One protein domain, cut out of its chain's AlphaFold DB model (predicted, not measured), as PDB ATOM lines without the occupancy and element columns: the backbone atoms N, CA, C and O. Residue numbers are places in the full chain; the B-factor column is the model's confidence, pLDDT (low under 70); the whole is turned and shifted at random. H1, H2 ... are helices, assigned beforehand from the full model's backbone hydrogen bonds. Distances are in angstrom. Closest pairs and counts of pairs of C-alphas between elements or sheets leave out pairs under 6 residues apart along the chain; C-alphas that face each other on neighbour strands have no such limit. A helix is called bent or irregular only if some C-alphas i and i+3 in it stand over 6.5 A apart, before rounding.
ATOM      1  N   LEU A  56      29.006 -90.202  -1.049       94.12
ATOM      2  CA  LEU A  56      29.294 -88.900  -0.471       94.12
ATOM      3  C   LEU A  56      30.263 -89.057   0.697       94.12
ATOM      4  O   LEU A  56      31.286 -88.377   0.728       94.12
ATOM      5  N   ILE A  57      30.001 -90.005   1.598       96.19
ATOM      6  CA  ILE A  57      30.930 -90.314   2.692       96.19
ATOM      7  C   ILE A  57      32.277 -90.768   2.138       96.19
ATOM      8  O   ILE A  57      33.315 -90.244   2.533       96.19
ATOM      9  N   ALA A  58      32.282 -91.677   1.162       95.19
ATOM     10  CA  ALA A  58      33.518 -92.143   0.542       95.19
ATOM     11  C   ALA A  58      34.334 -91.011  -0.108       95.19
ATOM     12  O   ALA A  58      35.556 -91.120  -0.168       95.19
ATOM     13  N   LEU A  59      33.687 -89.949  -0.601       95.19
ATOM     14  CA  LEU A  59      34.355 -88.753  -1.119       95.19
ATOM     15  C   LEU A  59      34.868 -87.851   0.003       95.19
ATOM     16  O   LEU A  59      36.010 -87.419  -0.079       95.19
ATOM     17  N   LEU A  60      34.071 -87.608   1.047       96.75
ATOM     18  CA  LEU A  60      34.440 -86.733   2.168       96.75
ATOM     19  C   LEU A  60      35.614 -87.262   3.000       96.75
ATOM     20  O   LEU A  60      36.275 -86.482   3.681       96.75
ATOM     21  N   GLN A  61      35.887 -88.567   2.946       95.88
ATOM     22  CA  GLN A  61      37.061 -89.180   3.575       95.88
ATOM     23  C   GLN A  61      38.360 -88.979   2.773       95.88
ATOM     24  O   GLN A  61      39.439 -89.309   3.266       95.88
ATOM     25  N   ARG A  62      38.291 -88.482   1.531       96.88
ATOM     26  CA  ARG A  62      39.468 -88.316   0.673       96.88
ATOM     27  C   ARG A  62      40.131 -86.964   0.926       96.88
ATOM     28  O   ARG A  62      39.423 -85.962   0.906       96.88
ATOM     29  N   PRO A  63      41.461 -86.874   1.100       96.69
ATOM     30  CA  PRO A  63      42.139 -85.602   1.371       96.69
ATOM     31  C   PRO A  63      41.808 -84.487   0.368       96.69
ATOM     32  O   PRO A  63      41.728 -83.316   0.738       96.69
ATOM     33  N   GLU A  64      41.553 -84.845  -0.892       96.69
ATOM     34  CA  GLU A  64      41.195 -83.921  -1.965       96.69
ATOM     35  C   GLU A  64      39.851 -83.223  -1.740       96.69
ATOM     36  O   GLU A  64      39.583 -82.232  -2.410       96.69
ATOM     37  N   SER A  65      38.996 -83.696  -0.829       96.31
ATOM     38  CA  SER A  65      37.731 -83.036  -0.503       96.31
ATOM     39  C   SER A  65      37.849 -82.022   0.633       96.31
ATOM     40  O   SER A  65      36.851 -81.394   0.954       96.31
ATOM     41  N   ALA A  66      39.021 -81.809   1.242       96.12
ATOM     42  CA  ALA A  66      39.172 -80.881   2.372       96.12
ATOM     43  C   ALA A  66      38.743 -79.432   2.054       96.12
ATOM     44  O   ALA A  66      38.386 -78.669   2.953       96.12
ATOM     45  N   TRP A  67      38.731 -79.049   0.772       95.25
ATOM     46  CA  TRP A  67      38.286 -77.726   0.326       95.25
ATOM     47  C   TRP A  67      36.805 -77.448   0.612       95.25
ATOM     48  O   TRP A  67      36.427 -76.281   0.686       95.25
ATOM     49  N   VAL A  68      35.961 -78.474   0.786       95.25
ATOM     50  CA  VAL A  68      34.513 -78.282   0.996       95.25
ATOM     51  C   VAL A  68      34.199 -77.521   2.283       95.25
ATOM     52  O   VAL A  68      33.190 -76.829   2.352       95.25
ATOM     53  N   ASP A  69      35.081 -77.574   3.281       95.25
ATOM     54  CA  ASP A  69      34.922 -76.798   4.513       95.25
ATOM     55  C   ASP A  69      35.172 -75.300   4.277       95.25
ATOM     56  O   ASP A  69      34.620 -74.442   4.969       95.25
ATOM     57  N   TRP A  70      35.960 -74.974   3.253       92.31
ATOM     58  CA  TRP A  70      36.544 -73.652   3.026       92.31
ATOM     59  C   TRP A  70      36.218 -73.079   1.648       92.31
ATOM     60  O   TRP A  70      36.950 -72.229   1.145       92.31
ATOM     61  N   PHE A  71      35.128 -73.532   1.024       91.81
ATOM     62  CA  PHE A  71      34.731 -73.029  -0.286       91.81
ATOM     63  C   PHE A  71      34.528 -71.508  -0.268       91.81
ATOM     64  O   PHE A  71      34.014 -70.939   0.704       91.81
ATOM     65  N   GLU A  72      34.897 -70.870  -1.377       91.62
ATOM     66  CA  GLU A  72      34.707 -69.441  -1.594       91.62
ATOM     67  C   GLU A  72      33.216 -69.130  -1.781       91.62
ATOM     68  O   GLU A  72      32.555 -69.649  -2.690       91.62
ATOM     69  N   ALA A  73      32.681 -68.305  -0.883       91.62
ATOM     70  CA  ALA A  73      31.274 -67.943  -0.873       91.62
ATOM     71  C   ALA A  73      30.979 -66.830  -1.886       91.62
ATOM     72  O   ALA A  73      31.696 -65.836  -1.963       91.62
ATOM     73  N   ASP A  74      29.891 -66.989  -2.626       94.56
ATOM     74  CA  ASP A  74      29.239 -65.918  -3.360       94.56
ATOM     75  C   ASP A  74      28.764 -64.832  -2.373       94.56
ATOM     76  O   ASP A  74      28.247 -65.182  -1.303       94.56
ATOM     77  N   PRO A  75      28.915 -63.531  -2.690       91.94
ATOM     78  CA  PRO A  75      28.453 -62.454  -1.816       91.94
ATOM     79  C   PRO A  75      26.978 -62.575  -1.407       91.94
ATOM     80  O   PRO A  75      26.617 -62.202  -0.289       91.94
ATOM     81  N   GLU A  76      26.124 -63.126  -2.274       94.88
ATOM     82  CA  GLU A  76      24.699 -63.292  -1.994       94.88
ATOM     83  C   GLU A  76      24.426 -64.391  -0.952       94.88
ATOM     84  O   GLU A  76      23.451 -64.308  -0.200       94.88
ATOM     85  N   LEU A  77      25.316 -65.382  -0.820       95.19
ATOM     86  CA  LEU A  77      25.139 -66.514   0.095       95.19
ATOM     87  C   LEU A  77      24.956 -66.062   1.552       95.19
ATOM     88  O   LEU A  77      24.148 -66.637   2.287       95.19
ATOM     89  N   GLY A  78      25.675 -65.010   1.959       93.44
ATOM     90  CA  GLY A  78      25.634 -64.469   3.321       93.44
ATOM     91  C   GLY A  78      24.266 -63.922   3.742       93.44
ATOM     92  O   GLY A  78      24.026 -63.741   4.932       93.44
ATOM     93  N   ARG A  79      23.343 -63.701   2.794       95.38
ATOM     94  CA  ARG A  79      21.955 -63.303   3.082       95.38
ATOM     95  C   ARG A  79      21.110 -64.452   3.634       95.38
ATOM     96  O   ARG A  79      20.095 -64.199   4.274       95.38
ATOM     97  N   TYR A  80      21.511 -65.693   3.359       94.69
ATOM     98  CA  TYR A  80      20.739 -66.899   3.666       94.69
ATOM     99  C   TYR A  80      21.428 -67.807   4.681       94.69
ATOM    100  O   TYR A  80      20.758 -68.559   5.386       94.69
ATOM    101  N   VAL A  81      22.761 -67.771   4.735       94.50
ATOM    102  CA  VAL A  81      23.557 -68.690   5.545       94.50
ATOM    103  C   VAL A  81      24.526 -67.917   6.425       94.50
ATOM    104  O   VAL A  81      25.424 -67.229   5.939       94.50
ATOM    105  N   GLU A  82      24.416 -68.115   7.738       93.06
ATOM    106  CA  GLU A  82      25.452 -67.686   8.671       93.06
ATOM    107  C   GLU A  82      26.670 -68.612   8.546       93.06
ATOM    108  O   GLU A  82      26.722 -69.703   9.112       93.06
ATOM    109  N   ARG A  83      27.673 -68.183   7.770       86.12
ATOM    110  CA  ARG A  83      28.802 -69.040   7.367       86.12
ATOM    111  C   ARG A  83      29.578 -69.635   8.545       86.12
ATOM    112  O   ARG A  83      30.041 -70.766   8.447       86.12
ATOM    113  N   ARG A  84      29.705 -68.889   9.645       88.94
ATOM    114  CA  ARG A  84      30.415 -69.321  10.864       88.94
ATOM    115  C   ARG A  84      29.708 -70.461  11.598       88.94
ATOM    116  O   ARG A  84      30.351 -71.163  12.368       88.94
ATOM    117  N   SER A  85      28.422 -70.646  11.325       91.00
ATOM    118  CA  SER A  85      27.566 -71.652  11.947       91.00
ATOM    119  C   SER A  85      27.450 -72.921  11.097       91.00
ATOM    120  O   SER A  85      26.792 -73.868  11.514       91.00
ATOM    121  N   VAL A  86      28.084 -72.969   9.913       91.12
ATOM    122  CA  VAL A  86      28.113 -74.159   9.049       91.12
ATOM    123  C   VAL A  86      29.153 -75.149   9.582       91.12
ATOM    124  O   VAL A  86      30.342 -74.815   9.588       91.12
ATOM    125  N   PRO A  87      28.754 -76.363  10.004       94.50
ATOM    126  CA  PRO A  87      29.700 -77.372  10.457       94.50
ATOM    127  C   PRO A  87      30.630 -77.829   9.334       94.50
ATOM    128  O   PRO A  87      30.260 -77.847   8.159       94.50
ATOM    129  N   LYS A  88      31.842 -78.229   9.719       95.50
ATOM    130  CA  LYS A  88      32.783 -78.895   8.817       95.50
ATOM    131  C   LYS A  88      32.266 -80.284   8.468       95.50
ATOM    132  O   LYS A  88      31.737 -80.978   9.332       95.50
ATOM    133  N   VAL A  89      32.442 -80.676   7.215       96.25
ATOM    134  CA  VAL A  89      31.979 -81.956   6.665       96.25
ATOM    135  C   VAL A  89      33.119 -82.795   6.103       96.25
ATOM    136  O   VAL A  89      32.921 -83.976   5.824       96.25
ATOM    137  N   PHE A  90      34.323 -82.234   5.949       97.38
ATOM    138  CA  PHE A  90      35.498 -83.039   5.636       97.38
ATOM    139  C   PHE A  90      35.717 -84.110   6.716       97.38
ATOM    140  O   PHE A  90      35.771 -83.812   7.909       97.38
ATOM    141  N   GLY A  91      35.832 -85.370   6.295       96.69
ATOM    142  CA  GLY A  91      35.954 -86.505   7.205       96.69
ATOM    143  C   GLY A  91      34.659 -86.913   7.918       96.69
ATOM    144  O   GLY A  91      34.715 -87.812   8.762       96.69
ATOM    145  N   GLU A  92      33.504 -86.327   7.579       96.94
ATOM    146  CA  GLU A  92      32.200 -86.759   8.098       96.94
ATOM    147  C   GLU A  92      31.922 -88.222   7.720       96.94
ATOM    148  O   GLU A  92      32.268 -88.690   6.629       96.94
ATOM    149  N   LYS A  93      31.321 -88.957   8.655       95.56
ATOM    150  CA  LYS A  93      30.988 -90.381   8.533       95.56
ATOM    151  C   LYS A  93      29.486 -90.625   8.549       95.56
ATOM    152  O   LYS A  93      29.064 -91.678   8.079       95.56
ATOM    153  N   ASP A  94      28.702 -89.685   9.076       95.31
ATOM    154  CA  ASP A  94      27.248 -89.752   9.056       95.31
ATOM    155  C   ASP A  94      26.689 -89.172   7.740       95.31
ATOM    156  O   ASP A  94      26.816 -87.966   7.496       95.31
ATOM    157  N   PRO A  95      26.055 -89.993   6.875       92.94
ATOM    158  CA  PRO A  95      25.530 -89.528   5.590       92.94
ATOM    159  C   PRO A  95      24.522 -88.393   5.738       92.94
ATOM    160  O   PRO A  95      24.494 -87.478   4.916       92.94
ATOM    161  N   TRP A  96      23.689 -88.435   6.776       93.12
ATOM    162  CA  TRP A  96      22.631 -87.451   6.963       93.12
ATOM    163  C   TRP A  96      23.189 -86.071   7.339       93.12
ATOM    164  O   TRP A  96      22.836 -85.074   6.701       93.12
ATOM    165  N   SER A  97      24.116 -86.022   8.298       94.88
ATOM    166  CA  SER A  97      24.900 -84.834   8.658       94.88
ATOM    167  C   SER A  97      25.615 -84.258   7.438       94.88
ATOM    168  O   SER A  97      25.444 -83.077   7.124       94.88
ATOM    169  N   ALA A  98      26.333 -85.101   6.683       95.31
ATOM    170  CA  ALA A  98      27.040 -84.687   5.474       95.31
ATOM    171  C   ALA A  98      26.095 -84.018   4.463       95.31
ATOM    172  O   ALA A  98      26.370 -82.918   3.978       95.31
ATOM    173  N   TRP A  99      24.948 -84.644   4.179       93.81
ATOM    174  CA  TRP A  99      23.957 -84.119   3.239       93.81
ATOM    175  C   TRP A  99      23.372 -82.771   3.663       93.81
ATOM    176  O   TRP A  99      23.159 -81.907   2.811       93.81
ATOM    177  N   ILE A 100      23.087 -82.572   4.951       93.88
ATOM    178  CA  ILE A 100      22.520 -81.313   5.449       93.88
ATOM    179  C   ILE A 100      23.562 -80.197   5.399       93.88
ATOM    180  O   ILE A 100      23.282 -79.114   4.880       93.88
ATOM    181  N   HIS A 101      24.760 -80.459   5.913       95.19
ATOM    182  CA  HIS A 101      25.799 -79.445   6.067       95.19
ATOM    183  C   HIS A 101      26.494 -79.084   4.744       95.19
ATOM    184  O   HIS A 101      27.123 -78.032   4.656       95.19
ATOM    185  N   LEU A 102      26.302 -79.874   3.679       95.75
ATOM    186  CA  LEU A 102      26.707 -79.517   2.314       95.75
ATOM    187  C   LEU A 102      25.711 -78.626   1.562       95.75
ATOM    188  O   LEU A 102      26.075 -78.051   0.535       95.75
ATOM    189  N   ARG A 103      24.476 -78.442   2.049       95.44
ATOM    190  CA  ARG A 103      23.480 -77.580   1.380       95.44
ATOM    191  C   ARG A 103      23.966 -76.145   1.132       95.44
ATOM    192  O   ARG A 103      23.699 -75.641   0.040       95.44
ATOM    193  N   PRO A 104      24.702 -75.484   2.051       96.00
ATOM    194  CA  PRO A 104      25.310 -74.185   1.776       96.00
ATOM    195  C   PRO A 104      26.241 -74.190   0.561       96.00
ATOM    196  O   PRO A 104      26.201 -73.253  -0.232       96.00
ATOM    197  N   LEU A 105      27.042 -75.246   0.377       95.44
ATOM    198  CA  LEU A 105      27.910 -75.390  -0.794       95.44
ATOM    199  C   LEU A 105      27.085 -75.588  -2.074       95.44
ATOM    200  O   LEU A 105      27.391 -74.988  -3.102       95.44
ATOM    201  N   SER A 106      26.014 -76.387  -2.025       95.44
ATOM    202  CA  SER A 106      25.105 -76.549  -3.168       95.44
ATOM    203  C   SER A 106      24.432 -75.232  -3.564       95.44
ATOM    204  O   SER A 106      24.400 -74.897  -4.748       95.44
ATOM    205  N   LEU A 107      23.940 -74.463  -2.585       95.81
ATOM    206  CA  LEU A 107      23.351 -73.143  -2.815       95.81
ATOM    207  C   LEU A 107      24.379 -72.175  -3.412       95.81
ATOM    208  O   LEU A 107      24.079 -71.495  -4.388       95.81
ATOM    209  N   ASN A 108      25.601 -72.163  -2.878       95.94
ATOM    210  CA  ASN A 108      26.699 -71.353  -3.397       95.94
ATOM    211  C   ASN A 108      26.976 -71.622  -4.883       95.94
ATOM    212  O   ASN A 108      27.061 -70.695  -5.685       95.94
ATOM    213  N   SER A 109      27.077 -72.898  -5.263       94.94
ATOM    214  CA  SER A 109      27.289 -73.298  -6.658       94.94
ATOM    215  C   SER A 109      26.138 -72.859  -7.565       94.94
ATOM    216  O   SER A 109      26.372 -72.439  -8.698       94.94
ATOM    217  N   TRP A 110      24.898 -72.911  -7.071       95.06
ATOM    218  CA  TRP A 110      23.732 -72.443  -7.818       95.06
ATOM    219  C   TRP A 110      23.743 -70.921  -8.021       95.06
ATOM    220  O   TRP A 110      23.577 -70.478  -9.158       95.06
ATOM    221  N   LEU A 111      24.018 -70.134  -6.974       95.56
ATOM    222  CA  LEU A 111      24.151 -68.670  -7.057       95.56
ATOM    223  C   LEU A 111      25.229 -68.270  -8.077       95.56
ATOM    224  O   LEU A 111      24.969 -67.493  -8.995       95.56
ATOM    225  N   ARG A 112      26.396 -68.924  -8.020       93.75
ATOM    226  CA  ARG A 112      27.480 -68.718  -8.993       93.75
ATOM    227  C   ARG A 112      27.074 -69.073 -10.424       93.75
ATOM    228  O   ARG A 112      27.422 -68.353 -11.356       93.75
ATOM    229  N   SER A 113      26.316 -70.157 -10.619       92.81
ATOM    230  CA  SER A 113      25.826 -70.539 -11.953       92.81
ATOM    231  C   SER A 113      24.821 -69.541 -12.533       92.81
ATOM    232  O   SER A 113      24.759 -69.378 -13.748       92.81
ATOM    233  N   LYS A 114      24.055 -68.853 -11.675       88.06
ATOM    234  CA  LYS A 114      23.142 -67.780 -12.086       88.06
ATOM    235  C   LYS A 114      23.911 -66.538 -12.519       88.06
ATOM    236  O   LYS A 114      23.581 -65.980 -13.557       88.06
ATOM    237  N   ALA A 115      24.948 -66.162 -11.771       79.25
ATOM    238  CA  ALA A 115      25.810 -65.036 -12.118       79.25
ATOM    239  C   ALA A 115      26.585 -65.268 -13.427       79.25
ATOM    240  O   ALA A 115      26.724 -64.350 -14.219       79.25
ATOM    241  N   ALA A 116      27.045 -66.496 -13.688       72.06
ATOM    242  CA  ALA A 116      27.761 -66.838 -14.921       72.06
ATOM    243  C   ALA A 116      26.870 -66.911 -16.180       72.06
ATOM    244  O   ALA A 116      27.390 -67.034 -17.288       72.06
ATOM    245  N   ALA A 117      25.545 -66.895 -16.014       67.56
ATOM    246  CA  ALA A 117      24.570 -66.983 -17.100       67.56
ATOM    247  C   ALA A 117      23.943 -65.626 -17.482       67.56
ATOM    248  O   ALA A 117      23.094 -65.600 -18.376       67.56
TER     249      ALA A 117
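What this domain is: This is residues 56 to 117 of the 118 residues of a protein of Cyanobacteria bacterium 13_1_40CM_2_61_4 (UniProt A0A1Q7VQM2). Five short helices make a ring with few contacts: H1 and H4 meet at one end, H3 and H5 at the other, with H2 along one side. An unnamed stretch, residues 80 to 94, runs back from H3 to H4. The printed part has 62 residues, is all helix in class and compact, with a radius of gyration of the C-alphas of 12.0 A and spans of 33 by 23 by 17 A.

Where its parts are: H1, residues 56 to 60, begins at C-alpha 56 (29.294, -88.900, -0.471). H2, residues 63 to 70, measures 13.3 A and is irregular: C-alphas 64 and 67 are 7.2 A apart. H3 is residues 75 to 79, and H4 is residues 95 to 101, 10.1 A long. H5, residues 103 to 115, measures 18.6 A and ends at C-alpha 115 (25.810, -65.036, -12.118).

How they stand to each other: H1 touches H4, the closest C-alphas being those of Ile 57 and Pro 95, 6.2 A. H3 touches H5 at Leu 77 and Asn 108, their closest C-alphas, 6.2 A. Every O i to N i+4 pair is within hydrogen-bond range in H1, H4 and H5, but 0 of 4 in H2 and 0 of 1 in H3, where O i to N i+3 gives 4 of 5 and 1 of 2.

The domain as a whole: The printed part has no cut; the H3 to H4 link is long. Residue 117 is under 70 in pLDDT.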